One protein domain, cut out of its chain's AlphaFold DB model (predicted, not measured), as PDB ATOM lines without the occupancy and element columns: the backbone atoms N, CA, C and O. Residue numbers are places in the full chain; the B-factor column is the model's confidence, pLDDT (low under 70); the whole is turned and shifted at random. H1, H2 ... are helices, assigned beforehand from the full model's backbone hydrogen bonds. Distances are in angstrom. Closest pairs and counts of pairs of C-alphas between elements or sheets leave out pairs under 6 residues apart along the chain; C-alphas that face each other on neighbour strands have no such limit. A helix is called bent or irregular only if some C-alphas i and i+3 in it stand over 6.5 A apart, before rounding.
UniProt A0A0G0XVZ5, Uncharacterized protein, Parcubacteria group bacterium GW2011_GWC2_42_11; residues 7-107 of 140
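What this domain is: This is residues 7 to 107 of the 140 residues of an uncharacterized protein of Parcubacteria group bacterium GW2011_GWC2_42_11 (UniProt A0A0G0XVZ5). Three short helices, H2, H3 and H4, make a small core with their centres in a triangle, and two longer helices lie on opposite sides of it: H1 runs beside H2 and back against its direction, while H5 reaches away from H4 as an arm. The long loop of residues 39 to 57 joins H2 to H3. The printed part has 101 residues with five named helices, H1 to H5 in order, and no named strand; its class is all helix. It is compact, with a radius of gyration of the C-alphas of 13.7 A and spans of 41 by 30 by 24 A.

Where its parts are: Find C-alpha 7 at (-19.857, 13.046, -31.608); from there H1, residues 7 to 24, runs 25.9 A. It has a kink of 36 degrees near residue 18 and is irregular, C-alphas 18 and 21 being 7.0 A apart. H2 covers residues 29 to 38, 14.3 A, H3 residues 58 to 65, and H4 residues 76 to 82. H5, residues 87 to 102, runs 22.2 A to C-alpha 102 at (-32.485, -9.175, -63.574).

How they stand to each other: H1 and H2 are close but not clearly touching, with C-alphas 24 and 32 closest at 6.5 A, at a shallow tilt of 7 degrees, opposite ways. H2 touches H3, about perpendicular at 74 degrees, C-alphas 34 and 65 closest at 7.5 A. H2 touches H4 at C-alphas 31 and 78, the closest at 6.8 A. H3 and H4, a helical hairpin, only just touch, with 3 pairs of C-alphas within 8 A; C-alphas 65 and 79 are closest at 6.2 A. H5 is close to H4 but not clearly touching, C-alphas 80 and 90 closest at 6.3 A; H1 and H5 are apart. Every O i to N i+4 pair is within hydrogen-bond range in H2, H3, H4 and H5, and 12 of 14 in H1.

The domain as a whole: The C-alphas of Asp 42 and Asp 107, the two farthest apart, are 42.6 A apart. The printed part has no cut, and its long link is H2 to H3. Look for pLDDT under 70 at residues 43 to 57, 59, 68 to 72 and 95 to 107.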
ATOM      1  N   GLU A   7     -20.822  12.532 -30.629       77.50
ATOM      2  CA  GLU A   7     -19.857  13.046 -31.608       77.50
ATOM      3  C   GLU A   7     -20.203  12.594 -33.030       77.50
ATOM      4  O   GLU A   7     -20.157  13.388 -33.967       77.50
ATOM      5  N   GLU A   8     -20.605  11.330 -33.193       73.38
ATOM      6  CA  GLU A   8     -21.065  10.794 -34.477       73.38
ATOM      7  C   GLU A   8     -22.315  11.543 -34.978       73.38
ATOM      8  O   GLU A   8     -22.423  11.861 -36.166       73.38
ATOM      9  N   LYS A   9     -23.238  11.899 -34.071       74.56
ATOM     10  CA  LYS A   9     -24.412  12.728 -34.407       74.56
ATOM     11  C   LYS A   9     -24.013  14.138 -34.826       74.56
ATOM     12  O   LYS A   9     -24.572  14.676 -35.778       74.56
ATOM     13  N   GLU A  10     -23.068  14.754 -34.125       78.06
ATOM     14  CA  GLU A  10     -22.609  16.106 -34.444       78.06
ATOM     15  C   GLU A  10     -21.925  16.167 -35.818       78.06
ATOM     16  O   GLU A  10     -22.248  17.033 -36.633       78.06
ATOM     17  N   GLN A  11     -21.052  15.201 -36.117       75.81
ATOM     18  CA  GLN A  11     -20.384  15.092 -37.418       75.81
ATOM     19  C   GLN A  11     -21.376  14.923 -38.571       75.81
ATOM     20  O   GLN A  11     -21.224  15.570 -39.609       75.81
ATOM     21  N   PHE A  12     -22.418  14.113 -38.376       75.75
ATOM     22  CA  PHE A  12     -23.504  13.956 -39.339       75.75
ATOM     23  C   PHE A  12     -24.173  15.301 -39.677       75.75
ATOM     24  O   PHE A  12     -24.337  15.639 -40.850       75.75
ATOM     25  N   PHE A  13     -24.515  16.113 -38.671       76.38
ATOM     26  CA  PHE A  13     -25.168  17.404 -38.916       76.38
ATOM     27  C   PHE A  13     -24.257  18.425 -39.585       76.38
ATOM     28  O   PHE A  13     -24.721  19.175 -40.445       76.38
ATOM     29  N   LEU A  14     -22.978  18.454 -39.210       78.50
ATOM     30  CA  LEU A  14     -21.993  19.324 -39.849       78.50
ATOM     31  C   LEU A  14     -21.828  18.977 -41.332       78.50
ATOM     32  O   LEU A  14     -21.823  19.878 -42.172       78.50
ATOM     33  N   PHE A  15     -21.757  17.684 -41.658       77.06
ATOM     34  CA  PHE A  15     -21.732  17.211 -43.039       77.06
ATOM     35  C   PHE A  15     -22.968  17.693 -43.812       77.06
ATOM     36  O   PHE A  15     -22.832  18.347 -44.847       77.06
ATOM     37  N   TRP A  16     -24.173  17.457 -43.288       76.75
ATOM     38  CA  TRP A  16     -25.404  17.807 -43.999       76.75
ATOM     39  C   TRP A  16     -25.637  19.299 -44.150       76.75
ATOM     40  O   TRP A  16     -26.103  19.745 -45.198       76.75
ATOM     41  N   GLN A  17     -25.278  20.087 -43.142       78.88
ATOM     42  CA  GLN A  17     -25.357  21.536 -43.240       78.88
ATOM     43  C   GLN A  17     -24.491  22.067 -44.392       78.88
ATOM     44  O   GLN A  17     -24.913  22.995 -45.080       78.88
ATOM     45  N   ALA A  18     -23.324  21.462 -44.636       77.81
ATOM     46  CA  ALA A  18     -22.457  21.831 -45.748       77.81
ATOM     47  C   ALA A  18     -23.021  21.408 -47.118       77.81
ATOM     48  O   ALA A  18     -22.857  22.140 -48.092       77.81
ATOM     49  N   GLN A  19     -23.697  20.257 -47.205       74.94
ATOM     50  CA  GLN A  19     -24.243  19.744 -48.472       74.94
ATOM     51  C   GLN A  19     -25.579  20.383 -48.876       74.94
ATOM     52  O   GLN A  19     -25.890  20.467 -50.062       74.94
ATOM     53  N   ARG A  20     -26.367  20.859 -47.905       76.69
ATOM     54  CA  ARG A  20     -27.760  21.286 -48.104       76.69
ATOM     55  C   ARG A  20     -27.944  22.327 -49.204       76.69
ATOM     56  O   ARG A  20     -28.843  22.171 -50.017       76.69
ATOM     57  N   GLN A  21     -27.077  23.338 -49.267       75.00
ATOM     58  CA  GLN A  21     -27.189  24.377 -50.293       75.00
ATOM     59  C   GLN A  21     -26.933  23.825 -51.700       75.00
ATOM     60  O   GLN A  21     -27.631  24.188 -52.635       75.00
ATOM     61  N   ALA A  22     -25.954  22.930 -51.849       72.88
ATOM     62  CA  ALA A  22     -25.620  22.345 -53.144       72.88
ATOM     63  C   ALA A  22     -26.696  21.370 -53.643       72.88
ATOM     64  O   ALA A  22     -26.824  21.177 -54.847       72.88
ATOM     65  N   ILE A  23     -27.433  20.738 -52.729       76.69
ATOM     66  CA  ILE A  23     -28.512  19.799 -53.049       76.69
ATOM     67  C   ILE A  23     -29.814  20.536 -53.361       76.69
ATOM     68  O   ILE A  23     -30.523  20.112 -54.267       76.69
ATOM     69  N   GLU A  24     -30.113  21.640 -52.662       83.12
ATOM     70  CA  GLU A  24     -31.321  22.448 -52.903       83.12
ATOM     71  C   GLU A  24     -31.446  22.902 -54.364       83.12
ATOM     72  O   GLU A  24     -32.555  22.972 -54.880       83.12
ATOM     73  N   ASP A  25     -30.320  23.122 -55.045       81.94
ATOM     74  CA  ASP A  25     -30.291  23.510 -56.459       81.94
ATOM     75  C   ASP A  25     -30.393  22.318 -57.435       81.94
ATOM     76  O   ASP A  25     -30.489  22.516 -58.646       81.94
ATOM     77  N   ARG A  26     -30.313  21.075 -56.941       81.44
ATOM     78  CA  ARG A  26     -30.194  19.854 -57.762       81.44
ATOM     79  C   ARG A  26     -31.385  18.909 -57.665       81.44
ATOM     80  O   ARG A  26     -31.462  17.983 -58.466       81.44
ATOM     81  N   VAL A  27     -32.269  19.096 -56.688       84.75
ATOM     82  CA  VAL A  27     -33.424  18.216 -56.461       84.75
ATOM     83  C   VAL A  27     -34.696  19.034 -56.282       84.75
ATOM     84  O   VAL A  27     -34.651  20.202 -55.893       84.75
ATOM     85  N   SER A  28     -35.849  18.425 -56.545       89.38
ATOM     86  CA  SER A  28     -37.140  19.089 -56.402       89.38
ATOM     87  C   SER A  28     -37.429  19.568 -54.973       89.38
ATOM     88  O   SER A  28     -36.949  19.016 -53.976       89.38
ATOM     89  N   GLU A  29     -38.331  20.551 -54.849       88.94
ATOM     90  CA  GLU A  29     -38.845  21.007 -53.550       88.94
ATOM     91  C   GLU A  29     -39.465  19.862 -52.732       88.94
ATOM     92  O   GLU A  29     -39.384  19.857 -51.500       88.94
ATOM     93  N   LYS A  30     -40.059  18.871 -53.414       88.06
ATOM     94  CA  LYS A  30     -40.679  17.696 -52.795       88.06
ATOM     95  C   LYS A  30     -39.621  16.809 -52.139       88.06
ATOM     96  O   LYS A  30     -39.754  16.496 -50.957       88.06
ATOM     97  N   THR A  31     -38.545  16.474 -52.849       85.88
ATOM     98  CA  THR A  31     -37.424  15.711 -52.277       85.88
ATOM     99  C   THR A  31     -36.738  16.505 -51.165       85.88
ATOM    100  O   THR A  31     -36.493  15.969 -50.082       85.88
ATOM    101  N   MET A  32     -36.540  17.818 -51.344       86.88
ATOM    102  CA  MET A  32     -35.989  18.672 -50.286       86.88
ATOM    103  C   MET A  32     -36.853  18.722 -49.025       86.88
ATOM    104  O   MET A  32     -36.309  18.802 -47.922       86.88
ATOM    105  N   HIS A  33     -38.181  18.677 -49.143       86.75
ATOM    106  CA  HIS A  33     -39.069  18.607 -47.984       86.75
ATOM    107  C   HIS A  33     -38.767  17.371 -47.125       86.75
ATOM    108  O   HIS A  33     -38.586  17.499 -45.912       86.75
ATOM    109  N   TRP A  34     -38.629  16.203 -47.753       82.50
ATOM    110  CA  TRP A  34     -38.310  14.953 -47.063       82.50
ATOM    111  C   TRP A  34     -36.899  14.950 -46.483       82.50
ATOM    112  O   TRP A  34     -36.730  14.620 -45.312       82.50
ATOM    113  N   VAL A  35     -35.898  15.426 -47.230       81.94
ATOM    114  CA  VAL A  35     -34.529  15.604 -46.711       81.94
ATOM    115  C   VAL A  35     -34.541  16.434 -45.429       81.94
ATOM    116  O   VAL A  35     -33.905  16.067 -44.442       81.94
ATOM    117  N   ARG A  36     -35.292  17.540 -45.407       82.12
ATOM    118  CA  ARG A  36     -35.415  18.409 -44.228       82.12
ATOM    119  C   ARG A  36     -36.133  17.723 -43.072       82.12
ATOM    120  O   ARG A  36     -35.720  17.921 -41.935       82.12
ATOM    121  N   ALA A  37     -37.172  16.941 -43.353       81.38
ATOM    122  CA  ALA A  37     -37.895  16.183 -42.340       81.38
ATOM    123  C   ALA A  37     -36.990  15.131 -41.688       81.38
ATOM    124  O   ALA A  37     -36.922  15.062 -40.463       81.38
ATOM    125  N   TYR A  38     -36.247  14.357 -42.482       78.25
ATOM    126  CA  TYR A  38     -35.382  13.305 -41.953       78.25
ATOM    127  C   TYR A  38     -34.137  13.875 -41.287       78.25
ATOM    128  O   TYR A  38     -33.793  13.439 -40.205       78.25
ATOM    129  N   THR A  39     -33.508  14.917 -41.830       76.31
ATOM    130  CA  THR A  39     -32.318  15.548 -41.220       76.31
ATOM    131  C   THR A  39     -32.641  16.558 -40.108       76.31
ATOM    132  O   THR A  39     -31.758  17.300 -39.667       76.31
ATOM    133  N   ALA A  40     -33.887  16.621 -39.631       77.38
ATOM    134  CA  ALA A  40     -34.251  17.474 -38.507       77.38
ATOM    135  C   ALA A  40     -33.626  16.952 -37.199       77.38
ATOM    136  O   ALA A  40     -33.540  15.748 -36.952       77.38
ATOM    137  N   ARG A  41     -33.168  17.867 -36.332       71.31
ATOM    138  CA  ARG A  41     -32.451  17.519 -35.085       71.31
ATOM    139  C   ARG A  41     -33.291  16.709 -34.093       71.31
ATOM    140  O   ARG A  41     -32.739  16.044 -33.223       71.31
ATOM    141  N   ASP A  42     -34.604  16.791 -34.202       70.00
ATOM    142  CA  ASP A  42     -35.605  16.102 -33.394       70.00
ATOM    143  C   ASP A  42     -36.085  14.782 -34.020       70.00
ATOM    144  O   ASP A  42     -36.639  13.948 -33.307       70.00
ATOM    145  N   ASN A  43     -35.808  14.541 -35.307       65.25
ATOM    146  CA  ASN A  43     -36.270  13.359 -36.044       65.25
ATOM    147  C   ASN A  43     -35.202  12.253 -36.202       65.25
ATOM    148  O   ASN A  43     -35.342  11.323 -36.989       65.25
ATOM    149  N   ILE A  44     -34.130  12.304 -35.403       55.91
ATOM    150  CA  ILE A  44     -32.997  11.351 -35.449       55.91
ATOM    151  C   ILE A  44     -33.413   9.924 -35.017       55.91
ATOM    152  O   ILE A  44     -32.640   8.976 -35.124       55.91
ATOM    153  N   GLY A  45     -34.624   9.758 -34.481       47.78
ATOM    154  CA  GLY A  45     -35.008   8.602 -33.675       47.78
ATOM    155  C   GLY A  45     -35.264   7.289 -34.411       47.78
ATOM    156  O   GLY A  45     -35.199   6.257 -33.750       47.78
ATOM    157  N   TYR A  46     -35.551   7.286 -35.716       43.00
ATOM    158  CA  TYR A  46     -36.057   6.063 -36.358       43.00
ATOM    159  C   TYR A  46     -35.335   5.598 -37.618       43.00
ATOM    160  O   TYR A  46     -35.344   4.396 -37.868       43.00
ATOM    161  N   GLU A  47     -34.666   6.475 -38.368       49.84
ATOM    162  CA  GLU A  47     -34.277   6.093 -39.729       49.84
ATOM    163  C   GLU A  47     -32.775   6.219 -40.025       49.84
ATOM    164  O   GLU A  47     -32.250   5.394 -40.749       49.84
ATOM    165  N   PHE A  48     -31.966   7.058 -39.360       50.81
ATOM    166  CA  PHE A  48     -30.481   6.970 -39.483       50.81
ATOM    167  C   PHE A  48     -29.879   5.747 -38.765       50.81
ATOM    168  O   PHE A  48     -28.826   5.804 -38.123       50.81
ATOM    169  N   GLY A  49     -30.622   4.646 -38.786       41.44
ATOM    170  CA  GLY A  49     -30.370   3.399 -38.124       41.44
ATOM    171  C   GLY A  49     -29.091   2.787 -38.647       41.44
ATOM    172  O   GLY A  49     -29.072   2.150 -39.691       41.44
ATOM    173  N   GLN A  50     -28.082   2.850 -37.782       45.56
ATOM    174  CA  GLN A  50     -26.815   2.144 -37.888       45.56
ATOM    175  C   GLN A  50     -25.862   2.817 -38.864       45.56
ATOM    176  O   GLN A  50     -25.786   2.429 -40.018       45.56
ATOM    177  N   LEU A  51     -25.025   3.704 -38.324       47.81
ATOM    178  CA  LEU A  51     -23.711   4.009 -38.881       47.81
ATOM    179  C   LEU A  51     -22.954   2.696 -39.129       47.81
ATOM    180  O   LEU A  51     -22.255   2.166 -38.256       47.81
ATOM    181  N   ARG A  52     -23.173   2.115 -40.307       43.94
ATOM    182  CA  ARG A  52     -22.423   0.980 -40.825       43.94
ATOM    183  C   ARG A  52     -21.034   1.489 -41.216       43.94
ATOM    184  O   ARG A  52     -20.852   2.689 -41.412       43.94
ATOM    185  N   PRO A  53     -20.026   0.613 -41.331       36.97
ATOM    186  CA  PRO A  53     -18.717   1.027 -41.820       36.97
ATOM    187  C   PRO A  53     -18.868   1.571 -43.256       36.97
ATOM    188  O   PRO A  53     -19.111   0.806 -44.184       36.97
ATOM    189  N   GLY A  54     -18.781   2.894 -43.414       51.62
ATOM    190  CA  GLY A  54     -19.010   3.646 -44.652       51.62
ATOM    191  C   GLY A  54     -18.787   5.151 -44.431       51.62
ATOM    192  O   GLY A  54     -18.549   5.579 -43.300       51.62
ATOM    193  N   LYS A  55     -18.822   5.960 -45.503       54.16
ATOM    194  CA  LYS A  55     -18.774   7.433 -45.402       54.16
ATOM    195  C   LYS A  55     -20.013   7.901 -44.631       54.16
ATOM    196  O   LYS A  55     -21.130   7.727 -45.108       54.16
ATOM    197  N   LEU A  56     -19.800   8.420 -43.423       58.19
ATOM    198  CA  LEU A  56     -20.852   8.790 -42.474       58.19
ATOM    199  C   LEU A  56     -21.964   9.630 -43.142       58.19
ATOM    200  O   LEU A  56     -21.667  10.646 -43.767       58.19
ATOM    201  N   GLY A  57     -23.233   9.242 -42.972       63.59
ATOM    202  CA  GLY A  57     -24.403  10.079 -43.262       63.59
ATOM    203  C   GLY A  57     -25.007   9.977 -44.664       63.59
ATOM    204  O   GLY A  57     -26.225  10.098 -44.767       63.59
ATOM    205  N   GLN A  58     -24.217   9.715 -45.711       73.00
ATOM    206  CA  GLN A  58     -24.697   9.648 -47.107       73.00
ATOM    207  C   GLN A  58     -25.619   8.441 -47.344       73.00
ATOM    208  O   GLN A  58     -26.779   8.582 -47.723       73.00
ATOM    209  N   TRP A  59     -25.116   7.244 -47.048       68.56
ATOM    210  CA  TRP A  59     -25.824   5.978 -47.264       68.56
ATOM    211  C   TRP A  59     -27.002   5.761 -46.316       68.56
ATOM    212  O   TRP A  59     -27.980   5.102 -46.671       68.56
ATOM    213  N   ASP A  60     -26.914   6.326 -45.114       70.44
ATOM    214  CA  ASP A  60     -27.969   6.216 -44.111       70.44
ATOM    215  C   ASP A  60     -29.192   7.026 -44.538       70.44
ATOM    216  O   ASP A  60     -30.316   6.539 -44.470       70.44
ATOM    217  N   LEU A  61     -28.975   8.245 -45.048       75.75
ATOM    218  CA  LEU A  61     -30.062   9.043 -45.603       75.75
ATOM    219  C   LEU A  61     -30.681   8.361 -46.834       75.75
ATOM    220  O   LEU A  61     -31.900   8.401 -46.984       75.75
ATOM    221  N   TYR A  62     -29.872   7.685 -47.659       78.38
ATOM    222  CA  TYR A  62     -30.362   6.959 -48.838       78.38
ATOM    223  C   TYR A  62     -31.352   5.863 -48.452       78.38
ATOM    224  O   TYR A  62     -32.459   5.823 -48.985       78.38
ATOM    225  N   CYS A  63     -31.013   5.038 -47.460       73.38
ATOM    226  CA  CYS A  63     -31.918   4.000 -46.960       73.38
ATOM    227  C   CYS A  63     -33.245   4.574 -46.423       73.38
ATOM    228  O   CYS A  63     -34.280   3.920 -46.515       73.38
ATOM    229  N   ASN A  64     -33.228   5.799 -45.892       74.94
ATOM    230  CA  ASN A  64     -34.420   6.440 -45.320       74.94
ATOM    231  C   ASN A  64     -35.323   7.003 -46.387       74.94
ATOM    232  O   ASN A  64     -36.537   6.862 -46.309       74.94
ATOM    233  N   LEU A  65     -34.726   7.625 -47.398       77.19
ATOM    234  CA  LEU A  65     -35.439   8.207 -48.526       77.19
ATOM    235  C   LEU A  65     -35.921   7.154 -49.540       77.19
ATOM    236  O   LEU A  65     -36.798   7.461 -50.340       77.19
ATOM    237  N   THR A  66     -35.397   5.926 -49.471       75.81
ATOM    238  CA  THR A  66     -35.865   4.761 -50.250       75.81
ATOM    239  C   THR A  66     -36.807   3.835 -49.469       75.81
ATOM    240  O   THR A  66     -37.327   2.868 -50.024       75.81
ATOM    241  N   GLY A  67     -37.052   4.110 -48.185       71.75
ATOM    242  CA  GLY A  67     -38.004   3.362 -47.364       71.75
ATOM    243  C   GLY A  67     -39.464   3.584 -47.780       71.75
ATOM    244  O   GLY A  67     -39.810   4.566 -48.430       71.75
ATOM    245  N   GLU A  68     -40.375   2.701 -47.359       69.00
ATOM    246  CA  GLU A  68     -41.797   2.761 -47.755       69.00
ATOM    247  C   GLU A  68     -42.483   4.106 -47.434       69.00
ATOM    248  O   GLU A  68     -43.386   4.528 -48.157       69.00
ATOM    249  N   GLN A  69     -42.054   4.802 -46.372       64.12
ATOM    250  CA  GLN A  69     -42.635   6.086 -45.950       64.12
ATOM    251  C   GLN A  69     -42.251   7.259 -46.864       64.12
ATOM    252  O   GLN A  69     -42.995   8.236 -46.966       64.12
ATOM    253  N   SER A  70     -41.112   7.163 -47.544       65.88
ATOM    254  CA  SER A  70     -40.526   8.198 -48.400       65.88
ATOM    255  C   SER A  70     -40.577   7.839 -49.888       65.88
ATOM    256  O   SER A  70     -40.574   8.752 -50.710       65.88
ATOM    257  N   ALA A  71     -40.751   6.561 -50.242       65.19
ATOM    258  CA  ALA A  71     -40.867   6.068 -51.620       65.19
ATOM    259  C   ALA A  71     -42.042   6.687 -52.407       65.19
ATOM    260  O   ALA A  71     -42.009   6.799 -53.626       65.19
ATOM    261  N   ILE A  72     -43.092   7.143 -51.716       65.06
ATOM    262  CA  ILE A  72     -44.227   7.867 -52.329       65.06
ATOM    263  C   ILE A  72     -43.862   9.351 -52.579       65.06
ATOM    264  O   ILE A  72     -44.472  10.079 -53.376       65.06
ATOM    265  N   GLY A  73     -42.864   9.833 -51.846       71.75
ATOM    266  CA  GLY A  73     -42.478  11.224 -51.700       71.75
ATOM    267  C   GLY A  73     -41.305  11.657 -52.572       71.75
ATOM    268  O   GLY A  73     -41.348  12.773 -53.085       71.75
ATOM    269  N   CYS A  74     -40.316  10.793 -52.769       79.06
ATOM    270  CA  CYS A  74     -39.038  11.137 -53.383       79.06
ATOM    271  C   CYS A  74     -38.852  10.433 -54.729       79.06
ATOM    272  O   CYS A  74     -39.235   9.276 -54.881       79.06
ATOM    273  N   ASP A  75     -38.253  11.130 -55.694       83.94
ATOM    274  CA  ASP A  75     -37.710  10.486 -56.892       83.94
ATOM    275  C   ASP A  75     -36.404   9.761 -56.533       83.94
ATOM    276  O   ASP A  75     -35.639  10.232 -55.687       83.94
ATOM    277  N   GLU A  76     -36.154   8.601 -57.134       78.88
ATOM    278  CA  GLU A  76     -35.004   7.758 -56.800       78.88
ATOM    279  C   GLU A  76     -33.666   8.399 -57.194       78.88
ATOM    280  O   GLU A  76     -32.728   8.426 -56.392       78.88
ATOM    281  N   ASN A  77     -33.591   9.022 -58.371       78.81
ATOM    282  CA  ASN A  77     -32.385   9.727 -58.803       78.81
ATOM    283  C   ASN A  77     -32.154  10.980 -57.957       78.81
ATOM    284  O   ASN A  77     -31.029  11.251 -57.530       78.81
ATOM    285  N   GLU A  78     -33.217  11.724 -57.648       84.88
ATOM    286  CA  GLU A  78     -33.119  12.859 -56.729       84.88
ATOM    287  C   GLU A  78     -32.714  12.424 -55.318       84.88
ATOM    288  O   GLU A  78     -31.984  13.143 -54.641       84.88
ATOM    289  N   THR A  79     -33.139  11.242 -54.876       83.25
ATOM    290  CA  THR A  79     -32.753  10.660 -53.587       83.25
ATOM    291  C   THR A  79     -31.261  10.366 -53.550       83.25
ATOM    292  O   THR A  79     -30.585  10.759 -52.598       83.25
ATOM    293  N   LEU A  80     -30.720   9.751 -54.603       80.94
ATOM    294  CA  LEU A  80     -29.288   9.498 -54.745       80.94
ATOM    295  C   LEU A  80     -28.481  10.815 -54.713       80.94
ATOM    296  O   LEU A  80     -27.504  10.948 -53.969       80.94
ATOM    297  N   VAL A  81     -28.942  11.842 -55.432       81.56
ATOM    298  CA  VAL A  81     -28.324  13.180 -55.418       81.56
ATOM    299  C   VAL A  81     -28.423  13.841 -54.038       81.56
ATOM    300  O   VAL A  81     -27.434  14.377 -53.533       81.56
ATOM    301  N   ALA A  82     -29.590  13.780 -53.393       80.62
ATOM    302  CA  ALA A  82     -29.827  14.352 -52.072       80.62
ATOM    303  C   ALA A  82     -29.040  13.657 -50.962       80.62
ATOM    304  O   ALA A  82     -28.702  14.272 -49.955       80.62
ATOM    305  N   CYS A  83     -28.688  12.393 -51.167       78.19
ATOM    306  CA  CYS A  83     -27.827  11.637 -50.272       78.19
ATOM    307  C   CYS A  83     -26.337  11.954 -50.470       78.19
ATOM    308  O   CYS A  83     -25.483  11.403 -49.777       78.19
ATOM    309  N   GLY A  84     -26.014  12.900 -51.357       75.19
ATOM    310  CA  GLY A  84     -24.656  13.375 -51.585       75.19
ATOM    311  C   GLY A  84     -23.764  12.330 -52.245       75.19
ATOM    312  O   GLY A  84     -22.543  12.464 -52.169       75.19
ATOM    313  N   LEU A  85     -24.350  11.293 -52.850       77.44
ATOM    314  CA  LEU A  85     -23.615  10.289 -53.606       77.44
ATOM    315  C   LEU A  85     -22.992  10.958 -54.832       77.44
ATOM    316  O   LEU A  85     -23.618  11.765 -55.521       77.44
ATOM    317  N   ASN A  86     -21.727  10.646 -55.091       74.31
ATOM    318  CA  ASN A  86     -21.083  11.084 -56.323       74.31
ATOM    319  C   ASN A  86     -21.472  10.165 -57.494       74.31
ATOM    320  O   ASN A  86     -21.961   9.061 -57.279       74.31
ATOM    321  N   ALA A  87     -21.195  10.588 -58.729       72.38
ATOM    322  CA  ALA A  87     -21.584   9.852 -59.935       72.38
ATOM    323  C   ALA A  87     -21.167   8.366 -59.933       72.38
ATOM    324  O   ALA A  87     -21.940   7.519 -60.369       72.38
ATOM    325  N   ALA A  88     -19.990   8.029 -59.393       72.94
ATOM    326  CA  ALA A  88     -19.542   6.640 -59.308       72.94
ATOM    327  C   ALA A  88     -20.331   5.831 -58.264       72.94
ATOM    328  O   ALA A  88     -20.583   4.648 -58.461       72.94
ATOM    329  N   GLU A  89     -20.733   6.461 -57.158       74.94
ATOM    330  CA  GLU A  89     -21.551   5.812 -56.128       74.94
ATOM    331  C   GLU A  89     -23.005   5.632 -56.593       74.94
ATOM    332  O   GLU A  89     -23.607   4.604 -56.305       74.94
ATOM    333  N   ILE A  90     -23.537   6.586 -57.362       76.12
ATOM    334  CA  ILE A  90     -24.851   6.483 -58.017       76.12
ATOM    335  C   ILE A  90     -24.856   5.325 -59.022       76.12
ATOM    336  O   ILE A  90     -25.753   4.486 -58.995       76.12
ATOM    337  N   ALA A  91     -23.826   5.239 -59.871       72.19
ATOM    338  CA  ALA A  91     -23.690   4.151 -60.836       72.19
ATOM    339  C   ALA A  91     -23.633   2.770 -60.151       72.19
ATOM    340  O   ALA A  91     -24.261   1.824 -60.619       72.19
ATOM    341  N   GLU A  92     -22.931   2.660 -59.019       76.69
ATOM    342  CA  GLU A  92     -22.855   1.418 -58.240       76.69
ATOM    343  C   GLU A  92     -24.212   1.001 -57.638       76.69
ATOM    344  O   GLU A  92     -24.502  -0.196 -57.598       76.69
ATOM    345  N   GLU A  93     -25.065   1.934 -57.199       73.88
ATOM    346  CA  GLU A  93     -26.412   1.579 -56.713       73.88
ATOM    347  C   GLU A  93     -27.349   1.159 -57.829       73.88
ATOM    348  O   GLU A  93     -27.966   0.099 -57.721       73.88
ATOM    349  N   ASN A  94     -27.378   1.914 -58.927       73.50
ATOM    350  CA  ASN A  94     -28.177   1.556 -60.096       73.50
ATOM    351  C   ASN A  94     -27.789   0.156 -60.597       73.50
ATOM    352  O   ASN A  94     -28.646  -0.673 -60.904       73.50
ATOM    353  N   ARG A  95     -26.489  -0.161 -60.578       67.50
ATOM    354  CA  ARG A  95     -25.970  -1.500 -60.873       67.50
ATOM    355  C   ARG A  95     -26.473  -2.566 -59.899       67.50
ATOM    356  O   ARG A  95     -26.853  -3.656 -60.329       67.50
ATOM    357  N   ARG A  96     -26.446  -2.304 -58.589       69.69
ATOM    358  CA  ARG A  96     -26.927  -3.254 -57.566       69.69
ATOM    359  C   ARG A  96     -28.411  -3.532 -57.708       69.69
ATOM    360  O   ARG A  96     -28.822  -4.682 -57.546       69.69
ATOM    361  N   GLU A  97     -29.202  -2.505 -57.977       67.19
ATOM    362  CA  GLU A  97     -30.633  -2.640 -58.205       67.19
ATOM    363  C   GLU A  97     -30.911  -3.443 -59.478       67.19
ATOM    364  O   GLU A  97     -31.635  -4.440 -59.434       67.19
ATOM    365  N   TYR A  98     -30.230  -3.105 -60.576       63.78
ATOM    366  CA  TYR A  98     -30.319  -3.839 -61.833       63.78
ATOM    367  C   TYR A  98     -29.943  -5.318 -61.654       63.78
ATOM    368  O   TYR A  98     -30.713  -6.207 -62.021       63.78
ATOM    369  N   TYR A  99     -28.829  -5.608 -60.970       56.66
ATOM    370  CA  TYR A  99     -28.435  -6.977 -60.624       56.66
ATOM    371  C   TYR A  99     -29.515  -7.709 -59.817       56.66
ATOM    372  O   TYR A  99     -29.799  -8.875 -60.086       56.66
ATOM    373  N   ARG A 100     -30.141  -7.047 -58.836       63.62
ATOM    374  CA  ARG A 100     -31.232  -7.641 -58.043       63.62
ATOM    375  C   ARG A 100     -32.467  -7.934 -58.888       63.62
ATOM    376  O   ARG A 100     -33.100  -8.964 -58.669       63.62
ATOM    377  N   MET A 101     -32.808  -7.051 -59.821       61.38
ATOM    378  CA  MET A 101     -33.990  -7.198 -60.666       61.38
ATOM    379  C   MET A 101     -33.826  -8.281 -61.727       61.38
ATOM    380  O   MET A 101     -34.753  -9.058 -61.950       61.38
ATOM    381  N   ILE A 102     -32.666  -8.334 -62.385       54.22
ATOM    382  CA  ILE A 102     -32.485  -9.175 -63.574       54.22
ATOM    383  C   ILE A 102     -31.480 -10.318 -63.392       54.22
ATOM    384  O   ILE A 102     -31.320 -11.133 -64.296       54.22
ATOM    385  N   CYS A 103     -30.837 -10.431 -62.225       53.88
ATOM    386  CA  CYS A 103     -29.849 -11.468 -61.894       53.88
ATOM    387  C   CYS A 103     -28.624 -11.515 -62.833       53.88
ATOM    388  O   CYS A 103     -27.975 -12.557 -62.952       53.88
ATOM    389  N   VAL A 104     -28.285 -10.398 -63.486       51.03
ATOM    390  CA  VAL A 104     -27.133 -10.262 -64.396       51.03
ATOM    391  C   VAL A 104     -26.228  -9.138 -63.901       51.03
ATOM    392  O   VAL A 104     -26.715  -8.082 -63.511       51.03
ATOM    393  N   ASN A 105     -24.912  -9.376 -63.882       55.91
ATOM    394  CA  ASN A 105     -23.907  -8.380 -63.496       55.91
ATOM    395  C   ASN A 105     -23.570  -7.504 -64.711       55.91
ATOM    396  O   ASN A 105     -23.008  -8.047 -65.665       55.91
ATOM    397  N   PRO A 106     -23.901  -6.203 -64.712       53.09
ATOM    398  CA  PRO A 106     -23.504  -5.329 -65.802       53.09
ATOM    399  C   PRO A 106     -21.999  -5.040 -65.696       53.09
ATOM    400  O   PRO A 106     -21.475  -4.750 -64.620       53.09
ATOM    401  N   ASP A 107     -21.271  -5.196 -66.800       59.12
ATOM    402  CA  ASP A 107     -19.823  -4.976 -66.843       59.12
ATOM    403  C   ASP A 107     -19.486  -3.470 -66.727       59.12
ATOM    404  O   ASP A 107     -19.759  -2.675 -67.630       59.12
TER     405      ASP A 107